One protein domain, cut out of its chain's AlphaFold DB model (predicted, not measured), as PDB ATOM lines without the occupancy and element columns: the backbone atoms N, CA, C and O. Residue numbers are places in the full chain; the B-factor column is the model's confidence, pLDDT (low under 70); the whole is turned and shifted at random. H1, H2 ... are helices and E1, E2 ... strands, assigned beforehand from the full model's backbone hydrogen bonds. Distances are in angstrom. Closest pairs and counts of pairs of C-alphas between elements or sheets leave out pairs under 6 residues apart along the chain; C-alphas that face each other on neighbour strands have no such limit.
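This is residues 66 to 219 of the 219 residues of the protein "Putative WRKY transcription factor 19" of Glycine soja (UniProt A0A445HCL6). With little regular structure, the printed part winds in stacked turns like a short solenoid: parallel strands E1 E2 E3 E4 E5, in that order, make one wall, and long links loop round between them. H2 sits by E1, and beyond this end residues 66 to 72 of H1 stick out. The 154 printed residues, 43 in named elements, run H1 H2 E1 E2 E3 E4 E5; the class is mixed, the whole compact, radius of gyration of the C-alphas 15.4 A, spans 43 by 34 by 32 A.

H1, residues 66 to 79, 20.3 A, begins at C-alpha 66 (-9.529, -5.237, -15.170). H2 is residues 93 to 101, E1 111 to 115, E2 137 to 141, E3 167 to 170, E4 189 to 191. E5, 210 to 212, ends at C-alpha 212 (-25.415, -28.017, -20.121).

Within hydrogen-bond range are N 112 and O 137, 2.9 A, for E1 and E2; N 140 and O 169, 2.8 A, for E2 and E3; N 191 and O 168, 2.8 A, for E3 and E4; N 212 and O 190, 3.0 A, for E4 and E5. H2 only grazes the sheet; its closest C-alphas to E1 are Pro 93 and Leu 114, 6.0 A. H1 is apart from H2. In H1 and H2 every O i to N i+4 pair is within range.

The farthest C-alphas, Gln 78 and Tyr 219, are 47.9 A apart. The printed part has no cut; H2 to E1 is a short link, the others long. Residues 144 to 148, 202 to 210 and 215 to 219 have pLDDT under 70.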
ATOM      1  N   ASP A  66      -9.043  -6.027 -14.028       85.06
ATOM      2  CA  ASP A  66      -9.529  -5.237 -15.170       85.06
ATOM      3  C   ASP A  66      -8.416  -4.662 -16.049       85.06
ATOM      4  O   ASP A  66      -8.511  -4.706 -17.272       85.06
ATOM      5  N   LEU A  67      -7.329  -4.162 -15.450       84.62
ATOM      6  CA  LEU A  67      -6.173  -3.637 -16.194       84.62
ATOM      7  C   LEU A  67      -5.491  -4.694 -17.079       84.62
ATOM      8  O   LEU A  67      -5.052  -4.384 -18.186       84.62
ATOM      9  N   ILE A  68      -5.412  -5.945 -16.623       84.31
ATOM     10  CA  ILE A  68      -4.826  -7.047 -17.402       84.31
ATOM     11  C   ILE A  68      -5.768  -7.402 -18.546       84.31
ATOM     12  O   ILE A  68      -5.322  -7.568 -19.684       84.31
ATOM     13  N   GLN A  69      -7.074  -7.436 -18.273       85.31
ATOM     14  CA  GLN A  69      -8.060  -7.637 -19.325       85.31
ATOM     15  C   GLN A  69      -7.997  -6.511 -20.367       85.31
ATOM     16  O   GLN A  69      -8.002  -6.785 -21.564       85.31
ATOM     17  N   GLN A  70      -7.899  -5.247 -19.938       86.00
ATOM     18  CA  GLN A  70      -7.757  -4.086 -20.822       86.00
ATOM     19  C   GLN A  70      -6.510  -4.205 -21.700       86.00
ATOM     20  O   GLN A  70      -6.602  -4.002 -22.908       86.00
ATOM     21  N   MET A  71      -5.373  -4.606 -21.128       88.25
ATOM     22  CA  MET A  71      -4.150  -4.867 -21.888       88.25
ATOM     23  C   MET A  71      -4.349  -5.988 -22.919       88.25
ATOM     24  O   MET A  71      -3.980  -5.820 -24.079       88.25
ATOM     25  N   GLY A  72      -4.952  -7.115 -22.533       86.38
ATOM     26  CA  GLY A  72      -5.232  -8.223 -23.453       86.38
ATOM     27  C   GLY A  72      -6.161  -7.814 -24.600       86.38
ATOM     28  O   GLY A  72      -5.913  -8.154 -25.759       86.38
ATOM     29  N   ARG A  73      -7.191  -7.019 -24.292       89.62
ATOM     30  CA  ARG A  73      -8.102  -6.424 -25.278       89.62
ATOM     31  C   ARG A  73      -7.370  -5.491 -26.239       89.62
ATOM     32  O   ARG A  73      -7.598  -5.561 -27.444       89.62
ATOM     33  N   GLU A  74      -6.462  -4.663 -25.734       89.56
ATOM     34  CA  GLU A  74      -5.675  -3.751 -26.565       89.56
ATOM     35  C   GLU A  74      -4.739  -4.507 -27.514       89.56
ATOM     36  O   GLU A  74      -4.671  -4.169 -28.691       89.56
ATOM     37  N   VAL A  75      -4.089  -5.583 -27.054       91.00
ATOM     38  CA  VAL A  75      -3.262  -6.440 -27.923       91.00
ATOM     39  C   VAL A  75      -4.070  -6.964 -29.109       91.00
ATOM     40  O   VAL A  75      -3.607  -6.883 -30.243       91.00
ATOM     41  N   VAL A  76      -5.295  -7.441 -28.873       92.62
ATOM     42  CA  VAL A  76      -6.163  -7.916 -29.959       92.62
ATOM     43  C   VAL A  76      -6.645  -6.766 -30.845       92.62
ATOM     44  O   VAL A  76      -6.707  -6.914 -32.064       92.62
ATOM     45  N   ARG A  77      -6.946  -5.593 -30.276       93.38
ATOM     46  CA  ARG A  77      -7.316  -4.403 -31.060       93.38
ATOM     47  C   ARG A  77      -6.212  -4.009 -32.048       93.38
ATOM     48  O   ARG A  77      -6.517  -3.629 -33.176       93.38
ATOM     49  N   GLN A  78      -4.948  -4.146 -31.648       92.50
ATOM     50  CA  GLN A  78      -3.775  -3.855 -32.481       92.50
ATOM     51  C   GLN A  78      -3.549  -4.865 -33.617       92.50
ATOM     52  O   GLN A  78      -2.842  -4.544 -34.570       92.50
ATOM     53  N   GLU A  79      -4.162  -6.053 -33.576       95.50
ATOM     54  CA  GLU A  79      -4.109  -6.999 -34.702       95.50
ATOM     55  C   GLU A  79      -4.759  -6.401 -35.960       95.50
ATOM     56  O   GLU A  79      -4.301  -6.642 -37.076       95.50
ATOM     57  N   SER A  80      -5.803  -5.582 -35.781       95.50
ATOM     58  CA  SER A  80      -6.382  -4.767 -36.847       95.50
ATOM     59  C   SER A  80      -7.184  -3.605 -36.267       95.50
ATOM     60  O   SER A  80      -8.318  -3.778 -35.818       95.50
ATOM     61  N   ILE A  81      -6.611  -2.401 -36.285       91.19
ATOM     62  CA  ILE A  81      -7.254  -1.219 -35.691       91.19
ATOM     63  C   ILE A  81      -8.583  -0.907 -36.389       91.19
ATOM     64  O   ILE A  81      -9.589  -0.709 -35.717       91.19
ATOM     65  N   GLU A  82      -8.597  -0.916 -37.721       95.00
ATOM     66  CA  GLU A  82      -9.742  -0.462 -38.519       95.00
ATOM     67  C   GLU A  82     -10.781  -1.555 -38.789       95.00
ATOM     68  O   GLU A  82     -11.949  -1.247 -39.006       95.00
ATOM     69  N   ASN A  83     -10.375  -2.830 -38.789       96.75
ATOM     70  CA  ASN A  83     -11.226  -3.930 -39.236       96.75
ATOM     71  C   ASN A  83     -11.363  -5.006 -38.150       96.75
ATOM     72  O   ASN A  83     -10.595  -5.974 -38.148       96.75
ATOM     73  N   PRO A  84     -12.379  -4.915 -37.270       97.38
ATOM     74  CA  PRO A  84     -12.599  -5.908 -36.219       97.38
ATOM     75  C   PRO A  84     -12.701  -7.344 -36.754       97.38
ATOM     76  O   PRO A  84     -12.144  -8.263 -36.165       97.38
ATOM     77  N   GLY A  85     -13.301  -7.547 -37.933       97.62
ATOM     78  CA  GLY A  85     -13.420  -8.868 -38.572       97.62
ATOM     79  C   GLY A  85     -12.099  -9.543 -38.979       97.62
ATOM     80  O   GLY A  85     -12.137 -10.683 -39.440       97.62
ATOM     81  N   GLN A  86     -10.956  -8.861 -38.832       97.81
ATOM     82  CA  GLN A  86      -9.611  -9.422 -39.020       97.81
ATOM     83  C   GLN A  86      -8.857  -9.661 -37.702       97.81
ATOM     84  O   GLN A  86      -7.691 -10.049 -37.733       97.81
ATOM     85  N   ARG A  87      -9.496  -9.426 -36.553       98.19
ATOM     86  CA  ARG A  87      -8.931  -9.719 -35.235       98.19
ATOM     87  C   ARG A  87      -9.215 -11.167 -34.848       98.19
ATOM     88  O   ARG A  87     -10.224 -11.749 -35.240       98.19
ATOM     89  N   SER A  88      -8.347 -11.724 -34.021       98.00
ATOM     90  CA  SER A  88      -8.456 -13.071 -33.464       98.00
ATOM     91  C   SER A  88      -9.656 -13.235 -32.544       98.00
ATOM     92  O   SER A  88     -10.241 -14.316 -32.482       98.00
ATOM     93  N   ARG A  89     -10.040 -12.178 -31.820       97.94
ATOM     94  CA  ARG A  89     -11.129 -12.205 -30.840       97.94
ATOM     95  C   ARG A  89     -12.024 -10.981 -30.970       97.94
ATOM     96  O   ARG A  89     -11.538  -9.874 -31.189       97.94
ATOM     97  N   LEU A  90     -13.317 -11.200 -30.774       98.25
ATOM     98  CA  LEU A  90     -14.351 -10.173 -30.727       98.25
ATOM     99  C   LEU A  90     -15.134 -10.299 -29.418       98.25
ATOM    100  O   LEU A  90     -15.511 -11.404 -29.031       98.25
ATOM    101  N   TRP A  91     -15.359  -9.174 -28.742       95.75
ATOM    102  CA  TRP A  91     -16.149  -9.105 -27.502       95.75
ATOM    103  C   TRP A  91     -16.966  -7.816 -27.362       95.75
ATOM    104  O   TRP A  91     -17.883  -7.763 -26.550       95.75
ATOM    105  N   ASN A  92     -16.623  -6.752 -28.103       96.00
ATOM    106  CA  ASN A  92     -17.390  -5.513 -28.077       96.00
ATOM    107  C   ASN A  92     -18.725  -5.734 -28.823       96.00
ATOM    108  O   ASN A  92     -18.682  -6.147 -29.984       96.00
ATOM    109  N   PRO A  93     -19.890  -5.461 -28.204       95.12
ATOM    110  CA  PRO A  93     -21.188  -5.758 -28.811       95.12
ATOM    111  C   PRO A  93     -21.423  -5.074 -30.163       95.12
ATOM    112  O   PRO A  93     -21.919  -5.713 -31.088       95.12
ATOM    113  N   GLU A  94     -21.020  -3.811 -30.314       95.31
ATOM    114  CA  GLU A  94     -21.190  -3.057 -31.564       95.31
ATOM    115  C   GLU A  94     -20.311  -3.622 -32.685       95.31
ATOM    116  O   GLU A  94     -20.767  -3.797 -33.817       95.31
ATOM    117  N   GLU A  95     -19.062  -3.973 -32.370       96.62
ATOM    118  CA  GLU A  95     -18.147  -4.595 -33.334       96.62
ATOM    119  C   GLU A  95     -18.623  -5.994 -33.740       96.62
ATOM    120  O   GLU A  95     -18.602  -6.334 -34.923       96.62
ATOM    121  N   VAL A  96     -19.072  -6.810 -32.781       97.62
ATOM    122  CA  VAL A  96     -19.640  -8.138 -33.059       97.62
ATOM    123  C   VAL A  96     -20.876  -8.000 -33.944       97.62
ATOM    124  O   VAL A  96     -20.987  -8.707 -34.949       97.62
ATOM    125  N   TYR A  97     -21.771  -7.067 -33.614       96.31
ATOM    126  CA  TYR A  97     -22.950  -6.763 -34.415       96.31
ATOM    127  C   TYR A  97     -22.576  -6.416 -35.854       96.31
ATOM    128  O   TYR A  97     -23.066  -7.064 -36.782       96.31
ATOM    129  N   ASP A  98     -21.681  -5.451 -36.064       96.00
ATOM    130  CA  ASP A  98     -21.268  -5.055 -37.411       96.00
ATOM    131  C   ASP A  98     -20.637  -6.224 -38.178       96.00
ATOM    132  O   ASP A  98     -21.008  -6.500 -39.324       96.00
ATOM    133  N   VAL A  99     -19.714  -6.949 -37.540       97.75
ATOM    134  CA  VAL A  99     -18.961  -8.027 -38.185       97.75
ATOM    135  C   VAL A  99     -19.870  -9.171 -38.617       97.75
ATOM    136  O   VAL A  99     -19.718  -9.680 -39.736       97.75
ATOM    137  N   LEU A 100     -20.797  -9.587 -37.754       97.00
ATOM    138  CA  LEU A 100     -21.671 -10.726 -38.018       97.00
ATOM    139  C   LEU A 100     -22.802 -10.379 -38.985       97.00
ATOM    140  O   LEU A 100     -23.036 -11.124 -39.936       97.00
ATOM    141  N   THR A 101     -23.460  -9.234 -38.798       95.38
ATOM    142  CA  THR A 101     -24.600  -8.825 -39.638       95.38
ATOM    143  C   THR A 101     -24.153  -8.544 -41.077       95.38
ATOM    144  O   THR A 101     -24.871  -8.852 -42.029       95.38
ATOM    145  N   ASN A 102     -22.926  -8.039 -41.256       95.94
ATOM    146  CA  ASN A 102     -22.351  -7.734 -42.569       95.94
ATOM    147  C   ASN A 102     -21.420  -8.832 -43.123       95.94
ATOM    148  O   ASN A 102     -20.787  -8.625 -44.162       95.94
ATOM    149  N   ASN A 103     -21.313  -9.999 -42.470       95.75
ATOM    150  CA  ASN A 103     -20.443 -11.115 -42.885       95.75
ATOM    151  C   ASN A 103     -18.977 -10.693 -43.160       95.75
ATOM    152  O   ASN A 103     -18.355 -11.147 -44.136       95.75
ATOM    153  N   ARG A 104     -18.438  -9.789 -42.328       96.50
ATOM    154  CA  ARG A 104     -17.087  -9.206 -42.471       96.50
ATOM    155  C   ARG A 104     -15.988 -10.038 -41.815       96.50
ATOM    156  O   ARG A 104     -14.818  -9.834 -42.127       96.50
ATOM    157  N   GLY A 105     -16.346 -10.971 -40.934       96.50
ATOM    158  CA  GLY A 105     -15.380 -11.858 -40.291       96.50
ATOM    159  C   GLY A 105     -14.726 -12.807 -41.292       96.50
ATOM    160  O   GLY A 105     -15.351 -13.237 -42.267       96.50
ATOM    161  N   ASN A 106     -13.460 -13.138 -41.058       96.19
ATOM    162  CA  ASN A 106     -12.693 -14.058 -41.894       96.19
ATOM    163  C   ASN A 106     -11.940 -15.095 -41.042       96.19
ATOM    164  O   ASN A 106     -12.185 -15.226 -39.845       96.19
ATOM    165  N   GLY A 107     -11.026 -15.845 -41.663       96.94
ATOM    166  CA  GLY A 107     -10.251 -16.888 -40.991       96.94
ATOM    167  C   GLY A 107      -9.330 -16.396 -39.868       96.94
ATOM    168  O   GLY A 107      -8.768 -17.231 -39.175       96.94
ATOM    169  N   ALA A 108      -9.156 -15.089 -39.663       97.75
ATOM    170  CA  ALA A 108      -8.448 -14.579 -38.494       97.75
ATOM    171  C   ALA A 108      -9.266 -14.760 -37.209       97.75
ATOM    172  O   ALA A 108      -8.678 -14.993 -36.162       97.75
ATOM    173  N   VAL A 109     -10.601 -14.694 -37.289       98.38
ATOM    174  CA  VAL A 109     -11.476 -14.765 -36.113       98.38
ATOM    175  C   VAL A 109     -11.460 -16.178 -35.529       98.38
ATOM    176  O   VAL A 109     -11.923 -17.137 -36.152       98.38
ATOM    177  N   GLU A 110     -10.953 -16.293 -34.305       98.06
ATOM    178  CA  GLU A 110     -10.878 -17.527 -33.520       98.06
ATOM    179  C   GLU A 110     -11.874 -17.548 -32.354       98.06
ATOM    180  O   GLU A 110     -12.278 -18.628 -31.918       98.06
ATOM    181  N   GLY A 111     -12.286 -16.389 -31.838       97.94
ATOM    182  CA  GLY A 111     -13.190 -16.299 -30.692       97.94
ATOM    183  C   GLY A 111     -14.194 -15.161 -30.805       97.94
ATOM    184  O   GLY A 111     -13.831 -14.040 -31.151       97.94
ATOM    185  N   ILE A 112     -15.451 -15.437 -30.470       98.25
ATOM    186  CA  ILE A 112     -16.512 -14.433 -30.386       98.25
ATOM    187  C   ILE A 112     -17.237 -14.619 -29.062       98.25
ATOM    188  O   ILE A 112     -17.803 -15.681 -28.809       98.25
ATOM    189  N   CYS A 113     -17.230 -13.576 -28.243       96.69
ATOM    190  CA  CYS A 113     -18.053 -13.470 -27.052       96.69
ATOM    191  C   CYS A 113     -19.033 -12.316 -27.253       96.69
ATOM    192  O   CYS A 113     -18.645 -11.252 -27.729       96.69
ATOM    193  N   LEU A 114     -20.297 -12.520 -26.926       95.56
ATOM    194  CA  LEU A 114     -21.317 -11.496 -27.025       95.56
ATOM    195  C   LEU A 114     -22.206 -11.546 -25.796       95.56
ATOM    196  O   LEU A 114     -22.855 -12.557 -25.535       95.56
ATOM    197  N   ASP A 115     -22.277 -10.422 -25.100       92.56
ATOM    198  CA  ASP A 115     -23.371 -10.144 -24.187       92.56
ATOM    199  C   ASP A 115     -24.583  -9.675 -25.000       92.56
ATOM    200  O   ASP A 115     -24.616  -8.554 -25.517       92.56
ATOM    201  N   MET A 116     -25.574 -10.551 -25.146       90.44
ATOM    202  CA  MET A 116     -26.782 -10.266 -25.918       90.44
ATOM    203  C   MET A 116     -27.671  -9.216 -25.251       90.44
ATOM    204  O   MET A 116     -28.473  -8.596 -25.943       90.44
ATOM    205  N   THR A 117     -27.507  -8.958 -23.950       88.75
ATOM    206  CA  THR A 117     -28.270  -7.918 -23.238       88.75
ATOM    207  C   THR A 117     -27.866  -6.507 -23.679       88.75
ATOM    208  O   THR A 117     -28.642  -5.565 -23.539       88.75
ATOM    209  N   GLN A 118     -26.680  -6.368 -24.282       90.75
ATOM    210  CA  GLN A 118     -26.150  -5.107 -24.807       90.75
ATOM    211  C   GLN A 118     -26.540  -4.851 -26.271       90.75
ATOM    212  O   GLN A 118     -26.093  -3.875 -26.872       90.75
ATOM    213  N   ILE A 119     -27.369  -5.714 -26.867       88.62
ATOM    214  CA  ILE A 119     -27.855  -5.573 -28.242       88.62
ATOM    215  C   ILE A 119     -29.370  -5.708 -28.253       88.62
ATOM    216  O   ILE A 119     -29.923  -6.621 -27.657       88.62
ATOM    217  N   THR A 120     -30.056  -4.828 -28.979       86.12
ATOM    218  CA  THR A 120     -31.523  -4.869 -29.079       86.12
ATOM    219  C   THR A 120     -32.015  -5.911 -30.083       86.12
ATOM    220  O   THR A 120     -33.017  -6.579 -29.851       86.12
ATOM    221  N   TYR A 121     -31.347  -6.024 -31.232       89.44
ATOM    222  CA  TYR A 121     -31.786  -6.875 -32.335       89.44
ATOM    223  C   TYR A 121     -30.633  -7.149 -33.301       89.44
ATOM    224  O   TYR A 121     -29.990  -6.204 -33.742       89.44
ATOM    225  N   MET A 122     -30.399  -8.410 -33.665       93.88
ATOM    226  CA  MET A 122     -29.364  -8.841 -34.606       93.88
ATOM    227  C   MET A 122     -29.899  -9.933 -35.536       93.88
ATOM    228  O   MET A 122     -30.197 -11.044 -35.104       93.88
ATOM    229  N   ASN A 123     -29.967  -9.640 -36.835       94.12
ATOM    230  CA  ASN A 123     -30.332 -10.620 -37.858       94.12
ATOM    231  C   ASN A 123     -29.089 -11.277 -38.443       94.12
ATOM    232  O   ASN A 123     -28.365 -10.670 -39.233       94.12
ATOM    233  N   LEU A 124     -28.883 -12.549 -38.128       95.94
ATOM    234  CA  LEU A 124     -27.799 -13.319 -38.710       95.94
ATOM    235  C   LEU A 124     -28.234 -13.988 -40.010       95.94
ATOM    236  O   LEU A 124     -29.284 -14.627 -40.116       95.94
ATOM    237  N   SER A 125     -27.384 -13.846 -41.026       95.00
ATOM    238  CA  SER A 125     -27.523 -14.618 -42.255       95.00
ATOM    239  C   SER A 125     -27.168 -16.086 -42.001       95.00
ATOM    240  O   SER A 125     -26.349 -16.392 -41.133       95.00
ATOM    241  N   SER A 126     -27.699 -17.005 -42.814       95.06
ATOM    242  CA  SER A 126     -27.372 -18.434 -42.693       95.06
ATOM    243  C   SER A 126     -25.875 -18.732 -42.843       95.06
ATOM    244  O   SER A 126     -25.397 -19.759 -42.372       95.06
ATOM    245  N   ASN A 127     -25.123 -17.817 -43.458       94.88
ATOM    246  CA  ASN A 127     -23.693 -17.929 -43.718       94.88
ATOM    247  C   ASN A 127     -22.821 -17.053 -42.803       94.88
ATOM    248  O   ASN A 127     -21.640 -16.881 -43.109       94.88
ATOM    249  N   ALA A 128     -23.361 -16.540 -41.690       95.50
ATOM    250  CA  ALA A 128     -22.665 -15.623 -40.778       95.50
ATOM    251  C   ALA A 128     -21.251 -16.088 -40.389       95.50
ATOM    252  O   ALA A 128     -20.303 -15.308 -40.423       95.50
ATOM    253  N   PHE A 129     -21.081 -17.384 -40.113       95.56
ATOM    254  CA  PHE A 129     -19.800 -17.954 -39.677       95.56
ATOM    255  C   PHE A 129     -18.993 -18.616 -40.802       95.56
ATOM    256  O   PHE A 129     -17.885 -19.103 -40.574       95.56
ATOM    257  N   ARG A 130     -19.490 -18.628 -42.047       94.50
ATOM    258  CA  ARG A 130     -18.901 -19.424 -43.140       94.50
ATOM    259  C   ARG A 130     -17.444 -19.080 -43.430       94.50
ATOM    260  O   ARG A 130     -16.648 -19.979 -43.683       94.50
ATOM    261  N   LYS A 131     -17.083 -17.796 -43.370       96.00
ATOM    262  CA  LYS A 131     -15.716 -17.316 -43.636       96.00
ATOM    263  C   LYS A 131     -14.769 -17.447 -42.435       96.00
ATOM    264  O   LYS A 131     -13.567 -17.275 -42.614       96.00
ATOM    265  N   MET A 132     -15.274 -17.754 -41.240       96.12
ATOM    266  CA  MET A 132     -14.500 -17.821 -39.992       96.12
ATOM    267  C   MET A 132     -14.027 -19.253 -39.722       96.12
ATOM    268  O   MET A 132     -14.390 -19.880 -38.730       96.12
ATOM    269  N   SER A 133     -13.233 -19.802 -40.642       93.75
ATOM    270  CA  SER A 133     -12.832 -21.219 -40.639       93.75
ATOM    271  C   SER A 133     -11.999 -21.661 -39.432       93.75
ATOM    272  O   SER A 133     -11.835 -22.860 -39.221       93.75
ATOM    273  N   ASN A 134     -11.456 -20.709 -38.669       95.56
ATOM    274  CA  ASN A 134     -10.649 -20.959 -37.477       95.56
ATOM    275  C   ASN A 134     -11.407 -20.659 -36.177       95.56
ATOM    276  O   ASN A 134     -10.798 -20.670 -35.110       95.56
ATOM    277  N   LEU A 135     -12.724 -20.426 -36.242       95.88
ATOM    278  CA  LEU A 135     -13.539 -20.156 -35.064       95.88
ATOM    279  C   LEU A 135     -13.498 -21.353 -34.102       95.88
ATOM    280  O   LEU A 135     -13.818 -22.486 -34.469       95.88
ATOM    281  N   ARG A 136     -13.076 -21.092 -32.866       95.62
ATOM    282  CA  ARG A 136     -12.871 -22.069 -31.788       95.62
ATOM    283  C   ARG A 136     -13.752 -21.791 -30.579       95.62
ATOM    284  O   ARG A 136     -14.090 -22.737 -29.875       95.62
ATOM    285  N   LEU A 137     -14.102 -20.531 -30.340       96.06
ATOM    286  CA  LEU A 137     -14.968 -20.112 -29.245       96.06
ATOM    287  C   LEU A 137     -16.115 -19.275 -29.801       96.06
ATOM    288  O   LEU A 137     -15.882 -18.266 -30.463       96.06
ATOM    289  N   LEU A 138     -17.340 -19.693 -29.511       97.12
ATOM    290  CA  LEU A 138     -18.544 -18.911 -29.749       97.12
ATOM    291  C   LEU A 138     -19.351 -18.902 -28.453       97.12
ATOM    292  O   LEU A 138     -19.719 -19.969 -27.974       97.12
ATOM    293  N   ALA A 139     -19.567 -17.724 -27.879       96.19
ATOM    294  CA  ALA A 139     -20.258 -17.555 -26.608       96.19
ATOM    295  C   ALA A 139     -21.245 -16.390 -26.701       96.19
ATOM    296  O   ALA A 139     -20.830 -15.234 -26.677       96.19
ATOM    297  N   PHE A 140     -22.534 -16.681 -26.841       95.38
ATOM    298  CA  PHE A 140     -23.614 -15.695 -26.820       95.38
ATOM    299  C   PHE A 140     -24.383 -15.855 -25.513       95.38
ATOM    300  O   PHE A 140     -25.102 -16.834 -25.332       95.38
ATOM    301  N   LYS A 141     -24.192 -14.899 -24.605       90.50
ATOM    302  CA  LYS A 141     -24.642 -14.968 -23.213       90.50
ATOM    303  C   LYS A 141     -25.724 -13.944 -22.927       90.50
ATOM    304  O   LYS A 141     -25.694 -12.843 -23.480       90.50
ATOM    305  N   SER A 142     -26.648 -14.290 -22.042       86.62
ATOM    306  CA  SER A 142     -27.658 -13.385 -21.503       86.62
ATOM    307  C   SER A 142     -27.435 -13.229 -19.997       86.62
ATOM    308  O   SER A 142     -27.814 -14.093 -19.217       86.62
ATOM    309  N   TYR A 143     -26.795 -12.137 -19.569       76.94
ATOM    310  CA  TYR A 143     -26.466 -11.901 -18.153       76.94
ATOM    311  C   TYR A 143     -27.615 -11.272 -17.336       76.94
ATOM    312  O   TYR A 143     -27.357 -10.552 -16.375       76.94
ATOM    313  N   GLN A 144     -28.880 -11.484 -17.717       69.12
ATOM    314  CA  GLN A 144     -30.030 -11.005 -16.938       69.12
ATOM    315  C   GLN A 144     -30.682 -12.141 -16.146       69.12
ATOM    316  O   GLN A 144     -31.007 -13.187 -16.697       69.12
ATOM    317  N   ASP A 145     -30.916 -11.890 -14.856       59.31
ATOM    318  CA  ASP A 145     -31.377 -12.888 -13.879       59.31
ATOM    319  C   ASP A 145     -32.836 -13.347 -14.070       59.31
ATOM    320  O   ASP A 145     -33.235 -14.366 -13.508       59.31
ATOM    321  N   PHE A 146     -33.652 -12.606 -14.831       60.22
ATOM    322  CA  PHE A 146     -35.112 -12.796 -14.840       60.22
ATOM    323  C   PHE A 146     -35.736 -13.023 -16.221       60.22
ATOM    324  O   PHE A 146     -36.783 -13.662 -16.299       60.22
ATOM    325  N   GLU A 147     -35.112 -12.557 -17.306       67.25
ATOM    326  CA  GLU A 147     -35.606 -12.769 -18.669       67.25
ATOM    327  C   GLU A 147     -34.451 -13.015 -19.636       67.25
ATOM    328  O   GLU A 147     -33.463 -12.284 -19.672       67.25
ATOM    329  N   ILE A 148     -34.597 -14.051 -20.457       68.88
ATOM    330  CA  ILE A 148     -33.617 -14.379 -21.485       68.88
ATOM    331  C   ILE A 148     -33.897 -13.496 -22.677       68.88
ATOM    332  O   ILE A 148     -34.898 -13.652 -23.380       68.88
ATOM    333  N   ILE A 149     -32.972 -12.584 -22.926       71.50
ATOM    334  CA  ILE A 149     -33.038 -11.734 -24.099       71.50
ATOM    335  C   ILE A 149     -32.529 -12.533 -25.299       71.50
ATOM    336  O   ILE A 149     -31.328 -12.760 -25.449       71.50
ATOM    337  N   ASN A 150     -33.450 -12.926 -26.182       75.56
ATOM    338  CA  ASN A 150     -33.107 -13.491 -27.482       75.56
ATOM    339  C   ASN A 150     -33.017 -12.387 -28.543       75.56
ATOM    340  O   ASN A 150     -33.926 -12.181 -29.349       75.56
ATOM    341  N   SER A 151     -31.910 -11.646 -28.522       85.69
ATOM    342  CA  SER A 151     -31.666 -10.572 -29.492       85.69
ATOM    343  C   SER A 151     -31.194 -11.081 -30.851       85.69
ATOM    344  O   SER A 151     -31.100 -10.287 -31.786       85.69
ATOM    345  N   VAL A 152     -30.881 -12.375 -30.995       91.50
ATOM    346  CA  VAL A 152     -30.266 -12.929 -32.207       91.50
ATOM    347  C   VAL A 152     -31.256 -13.787 -32.991       91.50
ATOM    348  O   VAL A 152     -31.709 -14.834 -32.542       91.50
ATOM    349  N   TYR A 153     -31.525 -13.384 -34.228       92.19
ATOM    350  CA  TYR A 153     -32.517 -14.004 -35.099       92.19
ATOM    351  C   TYR A 153     -31.851 -14.663 -36.306       92.19
ATOM    352  O   TYR A 153     -30.981 -14.087 -36.961       92.19
ATOM    353  N   LEU A 154     -32.299 -15.876 -36.633       93.50
ATOM    354  CA  LEU A 154     -31.793 -16.697 -37.739       93.50
ATOM    355  C   LEU A 154     -32.955 -17.092 -38.672       93.50
ATOM    356  O   LEU A 154     -33.329 -18.263 -38.735       93.50
ATOM    357  N   PRO A 155     -33.556 -16.142 -39.417       91.56
ATOM    358  CA  PRO A 155     -34.784 -16.389 -40.186       91.56
ATOM    359  C   PRO A 155     -34.613 -17.431 -41.301       91.56
ATOM    360  O   PRO A 155     -35.575 -18.070 -41.711       91.56
ATOM    361  N   LYS A 156     -33.384 -17.605 -41.801       93.00
ATOM    362  CA  LYS A 156     -33.030 -18.618 -42.811       93.00
ATOM    363  C   LYS A 156     -32.282 -19.813 -42.209       93.00
ATOM    364  O   LYS A 156     -31.669 -20.582 -42.947       93.00
ATOM    365  N   GLY A 157     -32.299 -19.949 -40.884       93.19
ATOM    366  CA  GLY A 157     -31.484 -20.919 -40.166       93.19
ATOM    367  C   GLY A 157     -29.991 -20.602 -40.235       93.19
ATOM    368  O   GLY A 157     -29.590 -19.494 -40.591       93.19
ATOM    369  N   LEU A 158     -29.176 -21.600 -39.900       92.12
ATOM    370  CA  LEU A 158     -27.720 -21.530 -39.915       92.12
ATOM    371  C   LEU A 158     -27.168 -22.675 -40.778       92.12
ATOM    372  O   LEU A 158     -27.529 -23.833 -40.589       92.12
ATOM    373  N   GLU A 159     -26.320 -22.350 -41.754       90.88
ATOM    374  CA  GLU A 159     -25.802 -23.306 -42.744       90.88
ATOM    375  C   GLU A 159     -24.578 -24.054 -42.211       90.88
ATOM    376  O   GLU A 159     -24.404 -25.250 -42.466       90.88
ATOM    377  N   CYS A 160     -23.722 -23.358 -41.454       86.62
ATOM    378  CA  CYS A 160     -22.500 -23.961 -40.947       86.62
ATOM    379  C   CYS A 160     -22.019 -23.477 -39.584       86.62
ATOM    380  O   CYS A 160     -22.131 -22.307 -39.223       86.62
ATOM    381  N   LEU A 161     -21.422 -24.432 -38.869       88.75
ATOM    382  CA  LEU A 161     -20.568 -24.242 -37.706       88.75
ATOM    383  C   LEU A 161     -19.312 -25.091 -37.922       88.75
ATOM    384  O   LEU A 161     -19.404 -26.274 -38.246       88.75
ATOM    385  N   HIS A 162     -18.135 -24.476 -37.808       88.50
ATOM    386  CA  HIS A 162     -16.878 -25.134 -38.165       88.50
ATOM    387  C   HIS A 162     -16.465 -26.184 -37.130       88.50
ATOM    388  O   HIS A 162     -16.543 -25.958 -35.926       88.50
ATOM    389  N   LYS A 163     -15.904 -27.303 -37.605       89.44
ATOM    390  CA  LYS A 163     -15.343 -28.396 -36.780       89.44
ATOM    391  C   LYS A 163     -14.161 -27.989 -35.884       89.44
ATOM    392  O   LYS A 163     -13.627 -28.806 -35.142       89.44
ATOM    393  N   SER A 164     -13.666 -26.762 -36.033       90.19
ATOM    394  CA  SER A 164     -12.637 -26.170 -35.177       90.19
ATOM    395  C   SER A 164     -13.183 -25.713 -33.826       90.19
ATOM    396  O   SER A 164     -12.366 -25.462 -32.938       90.19
ATOM    397  N   LEU A 165     -14.508 -25.610 -33.669       91.25
ATOM    398  CA  LEU A 165     -15.146 -25.214 -32.418       91.25
ATOM    399  C   LEU A 165     -14.727 -26.133 -31.269       91.25
ATOM    400  O   LEU A 165     -14.734 -27.357 -31.376       91.25
ATOM    401  N   ARG A 166     -14.338 -25.491 -30.171       90.38
ATOM    402  CA  ARG A 166     -13.930 -26.106 -28.904       90.38
ATOM    403  C   ARG A 166     -14.839 -25.681 -27.761       90.38
ATOM    404  O   ARG A 166     -15.014 -26.447 -26.825       90.38
ATOM    405  N   TYR A 167     -15.407 -24.488 -27.857       90.44
ATOM    406  CA  TYR A 167     -16.338 -23.930 -26.893       90.44
ATOM    407  C   TYR A 167     -17.538 -23.373 -27.643       90.44
ATOM    408  O   TYR A 167     -17.370 -22.546 -28.549       90.44
ATOM    409  N   PHE A 168     -18.726 -23.836 -27.280       93.00
ATOM    410  CA  PHE A 168     -19.975 -23.325 -27.817       93.00
ATOM    411  C   PHE A 168     -20.937 -23.057 -26.669       93.00
ATOM    412  O   PHE A 168     -21.350 -23.984 -25.979       93.00
ATOM    413  N   GLU A 169     -21.299 -21.796 -26.500       93.44
ATOM    414  CA  GLU A 169     -22.330 -21.352 -25.579       93.44
ATOM    415  C   GLU A 169     -23.287 -20.424 -26.311       93.44
ATOM    416  O   GLU A 169     -22.855 -19.481 -26.980       93.44
ATOM    417  N   TRP A 170     -24.580 -20.711 -26.234       93.81
ATOM    418  CA  TRP A 170     -25.589 -19.866 -26.856       93.81
ATOM    419  C   TRP A 170     -26.907 -19.938 -26.092       93.81
ATOM    420  O   TRP A 170     -27.719 -20.850 -26.288       93.81
ATOM    421  N   ASP A 171     -27.122 -18.940 -25.246       91.00
ATOM    422  CA  ASP A 171     -28.327 -18.809 -24.435       91.00
ATOM    423  C   ASP A 171     -29.529 -18.500 -25.329       91.00
ATOM    424  O   ASP A 171     -29.457 -17.671 -26.237       91.00
ATOM    425  N   GLY A 172     -30.648 -19.189 -25.114       89.94
ATOM    426  CA  GLY A 172     -31.851 -18.966 -25.915       89.94
ATOM    427  C   GLY A 172     -31.676 -19.302 -27.401       89.94
ATOM    428  O   GLY A 172     -32.339 -18.692 -28.240       89.94
ATOM    429  N   TYR A 173     -30.780 -20.239 -27.753       92.38
ATOM    430  CA  TYR A 173     -30.509 -20.598 -29.152       92.38
ATOM    431  C   TYR A 173     -31.816 -20.789 -29.957       92.38
ATOM    432  O   TYR A 173     -32.640 -21.638 -29.592       92.38
ATOM    433  N   PRO A 174     -32.026 -20.021 -31.048       90.94
ATOM    434  CA  PRO A 174     -33.363 -19.830 -31.611       90.94
ATOM    435  C   PRO A 174     -33.843 -20.984 -32.499       90.94
ATOM    436  O   PRO A 174     -35.045 -21.097 -32.740       90.94
ATOM    437  N   LEU A 175     -32.940 -21.833 -33.008       92.00
ATOM    438  CA  LEU A 175     -33.291 -22.912 -33.940       92.00
ATOM    439  C   LEU A 175     -33.612 -24.222 -33.212       92.00
ATOM    440  O   LEU A 175     -33.058 -24.524 -32.159       92.00
ATOM    441  N   GLU A 176     -34.455 -25.055 -33.826       91.62
ATOM    442  CA  GLU A 176     -34.848 -26.354 -33.258       91.62
ATOM    443  C   GLU A 176     -33.776 -27.451 -33.389       91.62
ATOM    444  O   GLU A 176     -33.876 -28.515 -32.766       91.62
ATOM    445  N   SER A 177     -32.754 -27.208 -34.209       89.75
ATOM    446  CA  SER A 177     -31.641 -28.121 -34.456       89.75
ATOM    447  C   SER A 177     -30.381 -27.349 -34.834       89.75
ATOM    448  O   SER A 177     -30.463 -26.295 -35.469       89.75
ATOM    449  N   LEU A 178     -29.219 -27.918 -34.520       90.31
ATOM    450  CA  LEU A 178     -27.935 -27.432 -35.023       90.31
ATOM    451  C   LEU A 178     -27.802 -27.675 -36.543       90.31
ATOM    452  O   LEU A 178     -28.465 -28.569 -37.083       90.31
ATOM    453  N   PRO A 179     -26.934 -26.923 -37.249       89.19
ATOM    454  CA  PRO A 179     -26.623 -27.183 -38.653       89.19
ATOM    455  C   PRO A 179     -26.127 -28.614 -38.861       89.19
ATOM    456  O   PRO A 179     -25.357 -29.131 -38.055       89.19
ATOM    457  N   SER A 180     -26.478 -29.235 -39.988       83.94
ATOM    458  CA  SER A 180     -26.034 -30.600 -40.321       83.94
ATOM    459  C   SER A 180     -24.514 -30.748 -40.456       83.94
ATOM    460  O   SER A 180     -23.989 -31.853 -40.372       83.94
ATOM    461  N   THR A 181     -23.806 -29.637 -40.662       82.44
ATOM    462  CA  THR A 181     -22.343 -29.562 -40.744       82.44
ATOM    463  C   THR A 181     -21.659 -29.485 -39.376       82.44
ATOM    464  O   THR A 181     -20.431 -29.578 -39.315       82.44
ATOM    465  N   PHE A 182     -22.419 -29.318 -38.289       84.94
ATOM    466  CA  PHE A 182     -21.874 -29.271 -36.937       84.94
ATOM    467  C   PHE A 182     -21.199 -30.598 -36.569       84.94
ATOM    468  O   PHE A 182     -21.738 -31.681 -36.804       84.94
ATOM    469  N   CYS A 183     -20.015 -30.509 -35.964       81.31
ATOM    470  CA  CYS A 183     -19.211 -31.661 -35.579       81.31
ATOM    471  C   CYS A 183     -18.545 -31.410 -34.223       81.31
ATOM    472  O   CYS A 183     -17.781 -30.454 -34.087       81.31
ATOM    473  N   SER A 184     -18.800 -32.283 -33.243       77.56
ATOM    474  CA  SER A 184     -18.283 -32.129 -31.875       77.56
ATOM    475  C   SER A 184     -16.892 -32.716 -31.653       77.56
ATOM    476  O   SER A 184     -16.444 -32.750 -30.516       77.56
ATOM    477  N   GLU A 185     -16.192 -33.187 -32.689       82.00
ATOM    478  CA  GLU A 185     -14.925 -33.926 -32.538       82.00
ATOM    479  C   GLU A 185     -13.867 -33.165 -31.713       82.00
ATOM    480  O   GLU A 185     -13.077 -33.773 -30.997       82.00
ATOM    481  N   LYS A 186     -13.849 -31.828 -31.801       82.50
ATOM    482  CA  LYS A 186     -12.914 -30.962 -31.058       82.50
ATOM    483  C   LYS A 186     -13.570 -30.176 -29.926       82.50
ATOM    484  O   LYS A 186     -12.886 -29.370 -29.287       82.50
ATOM    485  N   LEU A 187     -14.864 -30.390 -29.713       82.94
ATOM    486  CA  LEU A 187     -15.671 -29.664 -28.752       82.94
ATOM    487  C   LEU A 187     -15.354 -30.153 -27.342       82.94
ATOM    488  O   LEU A 187     -15.463 -31.336 -27.040       82.94
ATOM    489  N   VAL A 188     -14.945 -29.220 -26.495       81.75
ATOM    490  CA  VAL A 188     -14.604 -29.454 -25.091       81.75
ATOM    491  C   VAL A 188     -15.802 -29.117 -24.212       81.75
ATOM    492  O   VAL A 188     -16.179 -29.920 -23.360       81.75
ATOM    493  N   GLU A 189     -16.409 -27.962 -24.483       82.19
ATOM    494  CA  GLU A 189     -17.491 -27.370 -23.705       82.19
ATOM    495  C   GLU A 189     -18.681 -27.046 -24.607       82.19
ATOM    496  O   GLU A 189     -18.512 -26.459 -25.687       82.19
ATOM    497  N   PHE A 190     -19.878 -27.411 -24.153       86.19
ATOM    498  CA  PHE A 190     -21.117 -27.149 -24.867       86.19
ATOM    499  C   PHE A 190     -22.241 -26.737 -23.916       86.19
ATOM    500  O   PHE A 190     -22.651 -27.504 -23.045       86.19
ATOM    501  N   SER A 191     -22.794 -25.551 -24.136       88.88
ATOM    502  CA  SER A 191     -23.875 -24.993 -23.335       88.88
ATOM    503  C   SER A 191     -24.922 -24.337 -24.238       88.88
ATOM    504  O   SER A 191     -24.601 -23.574 -25.145       88.88
ATOM    505  N   MET A 192     -26.197 -24.661 -24.049       89.19
ATOM    506  CA  MET A 192     -27.309 -24.007 -24.756       89.19
ATOM    507  C   MET A 192     -28.515 -23.889 -23.829       89.19
ATOM    508  O   MET A 192     -29.543 -24.554 -24.050       89.19
ATOM    509  N   PRO A 193     -28.386 -23.111 -22.746       86.69
ATOM    510  CA  PRO A 193     -29.455 -22.980 -21.786       86.69
ATOM    511  C   PRO A 193     -30.646 -22.300 -22.460       86.69
ATOM    512  O   PRO A 193     -30.507 -21.376 -23.264       86.69
ATOM    513  N   TYR A 194     -31.831 -22.817 -22.159       86.56
ATOM    514  CA  TYR A 194     -33.125 -22.336 -22.639       86.56
ATOM    515  C   TYR A 194     -33.267 -22.305 -24.165       86.56
ATOM    516  O   TYR A 194     -33.977 -21.477 -24.732       86.56
ATOM    517  N   SER A 195     -32.572 -23.210 -24.848       88.25
ATOM    518  CA  SER A 195     -32.644 -23.320 -26.300       88.25
ATOM    519  C   SER A 195     -33.934 -23.981 -26.786       88.25
ATOM    520  O   SER A 195     -34.530 -24.827 -26.116       88.25
ATOM    521  N   ASN A 196     -34.304 -23.675 -28.032       87.06
ATOM    522  CA  ASN A 196     -35.410 -24.332 -28.734       87.06
ATOM    523  C   ASN A 196     -35.034 -25.714 -29.294       87.06
ATOM    524  O   ASN A 196     -35.836 -26.348 -29.990       87.06
ATOM    525  N   VAL A 197     -33.815 -26.197 -29.032       88.62
ATOM    526  CA  VAL A 197     -33.293 -27.416 -29.648       88.62
ATOM    527  C   VAL A 197     -34.056 -28.642 -29.153       88.62
ATOM    528  O   VAL A 197     -34.037 -29.005 -27.975       88.62
ATOM    529  N   LYS A 198     -34.698 -29.341 -30.090       86.25
ATOM    530  CA  LYS A 198     -35.427 -30.590 -29.816       86.25
ATOM    531  C   LYS A 198     -34.514 -31.808 -29.908       86.25
ATOM    532  O   LYS A 198     -34.735 -32.798 -29.212       86.25
ATOM    533  N   LYS A 199     -33.492 -31.739 -30.767       79.75
ATOM    534  CA  LYS A 199     -32.522 -32.812 -31.005       79.75
ATOM    535  C   LYS A 199     -31.149 -32.231 -31.341       79.75
ATOM    536  O   LYS A 199     -31.025 -31.459 -32.285       79.75
ATOM    537  N   LEU A 200     -30.128 -32.646 -30.592       70.62
ATOM    538  CA  LEU A 200     -28.765 -32.114 -30.717       70.62
ATOM    539  C   LEU A 200     -28.042 -32.596 -31.980       70.62
ATOM    540  O   LEU A 200     -27.502 -31.787 -32.725       70.62
ATOM    541  N   TRP A 201     -28.049 -33.902 -32.250       72.56
ATOM    542  CA  TRP A 201     -27.454 -34.497 -33.454       72.56
ATOM    543  C   TRP A 201     -27.946 -35.937 -33.655       72.56
ATOM    544  O   TRP A 201     -28.683 -36.496 -32.840       72.56
ATOM    545  N   HIS A 202     -27.545 -36.541 -34.772       60.47
ATOM    546  CA  HIS A 202     -27.731 -37.962 -35.053       60.47
ATOM    547  C   HIS A 202     -26.408 -38.700 -34.792       60.47
ATOM    548  O   HIS A 202     -25.386 -38.303 -35.340       60.47
ATOM    549  N   GLY A 203     -26.422 -39.767 -33.984       62.66
ATOM    550  CA  GLY A 203     -25.244 -40.613 -33.720       62.66
ATOM    551  C   GLY A 203     -24.607 -40.437 -32.333       62.66
ATOM    552  O   GLY A 203     -25.139 -39.729 -31.479       62.66
ATOM    553  N   VAL A 204     -23.486 -41.133 -32.111       53.72
ATOM    554  CA  VAL A 204     -22.719 -41.130 -30.851       53.72
ATOM    555  C   VAL A 204     -21.650 -40.046 -30.904       53.72
ATOM    556  O   VAL A 204     -20.944 -39.908 -31.899       53.72
ATOM    557  N   GLN A 205     -21.528 -39.301 -29.815       56.44
ATOM    558  CA  GLN A 205     -20.611 -38.181 -29.676       56.44
ATOM    559  C   GLN A 205     -19.519 -38.595 -28.682       56.44
ATOM    560  O   GLN A 205     -19.835 -39.055 -27.587       56.44
ATOM    561  N   VAL A 206     -18.248 -38.499 -29.071       48.25
ATOM    562  CA  VAL A 206     -17.115 -38.994 -28.270       48.25
ATOM    563  C   VAL A 206     -16.241 -37.791 -27.905       48.25
ATOM    564  O   VAL A 206     -15.849 -37.065 -28.813       48.25
ATOM    565  N   HIS A 207     -15.915 -37.620 -26.614       56.34
ATOM    566  CA  HIS A 207     -14.949 -36.647 -26.046       56.34
ATOM    567  C   HIS A 207     -15.433 -35.256 -25.565       56.34
ATOM    568  O   HIS A 207     -14.590 -34.391 -25.346       56.34
ATOM    569  N   MET A 208     -16.725 -35.024 -25.303       57.62
ATOM    570  CA  MET A 208     -17.132 -33.802 -24.575       57.62
ATOM    571  C   MET A 208     -16.897 -33.955 -23.073       57.62
ATOM    572  O   MET A 208     -17.202 -35.006 -22.508       57.62
ATOM    573  N   ILE A 209     -16.378 -32.903 -22.438       58.12
ATOM    574  CA  ILE A 209     -16.119 -32.893 -20.994       58.12
ATOM    575  C   ILE A 209     -17.359 -32.418 -20.234       58.12
ATOM    576  O   ILE A 209     -17.674 -32.975 -19.185       58.12
ATOM    577  N   HIS A 210     -18.099 -31.454 -20.785       57.56
ATOM    578  CA  HIS A 210     -19.277 -30.899 -20.130       57.56
ATOM    579  C   HIS A 210     -20.360 -30.487 -21.140       57.56
ATOM    580  O   HIS A 210     -20.070 -30.018 -22.245       57.56
ATOM    581  N   ILE A 211     -21.618 -30.741 -20.762       70.81
ATOM    582  CA  ILE A 211     -22.820 -30.452 -21.549       70.81
ATOM    583  C   ILE A 211     -23.880 -29.890 -20.605       70.81
ATOM    584  O   ILE A 211     -24.352 -30.613 -19.726       70.81
ATOM    585  N   SER A 212     -24.317 -28.657 -20.856       73.44
ATOM    586  CA  SER A 212     -25.415 -28.017 -20.121       73.44
ATOM    587  C   SER A 212     -26.539 -27.587 -21.055       73.44
ATOM    588  O   SER A 212     -26.359 -26.780 -21.964       73.44
ATOM    589  N   ILE A 213     -27.731 -28.141 -20.831       73.75
ATOM    590  CA  ILE A 213     -28.951 -27.779 -21.557       73.75
ATOM    591  C   ILE A 213     -30.078 -27.694 -20.537       73.75
ATOM    592  O   ILE A 213     -30.580 -28.712 -20.065       73.75
ATOM    593  N   THR A 214     -30.475 -26.475 -20.200       74.44
ATOM    594  CA  THR A 214     -31.686 -26.208 -19.423       74.44
ATOM    595  C   THR A 214     -32.821 -25.878 -20.386       74.44
ATOM    596  O   THR A 214     -32.589 -25.324 -21.456       74.44
ATOM    597  N   ARG A 215     -34.055 -26.261 -20.061       63.16
ATOM    598  CA  ARG A 215     -35.237 -25.838 -20.824       63.16
ATOM    599  C   ARG A 215     -35.951 -24.747 -20.048       63.16
ATOM    600  O   ARG A 215     -35.912 -24.745 -18.824       63.16
ATOM    601  N   GLN A 216     -36.590 -23.836 -20.770       57.16
ATOM    602  CA  GLN A 216     -37.528 -22.908 -20.158       57.16
ATOM    603  C   GLN A 216     -38.803 -23.704 -19.858       57.16
ATOM    604  O   GLN A 216     -39.389 -24.282 -20.777       57.16
ATOM    605  N   ASP A 217     -39.179 -23.813 -18.583       45.16
ATOM    606  CA  ASP A 217     -40.445 -24.445 -18.216       45.16
ATOM    607  C   ASP A 217     -41.595 -23.581 -18.763       45.16
ATOM    608  O   ASP A 217     -41.588 -22.362 -18.566       45.16
ATOM    609  N   PRO A 218     -42.562 -24.162 -19.493       42.72
ATOM    610  CA  PRO A 218     -43.715 -23.411 -19.958       42.72
ATOM    611  C   PRO A 218     -44.604 -23.081 -18.753       42.72
ATOM    612  O   PRO A 218     -45.159 -23.990 -18.133       42.72
ATOM    613  N   TYR A 219     -44.714 -21.793 -18.423       39.16
ATOM    614  CA  TYR A 219     -45.778 -21.272 -17.561       39.16
ATOM    615  C   TYR A 219     -47.113 -21.228 -18.313       39.16
ATOM    616  O   TYR A 219     -47.102 -20.890 -19.520       39.16
TER     617      TYR A 219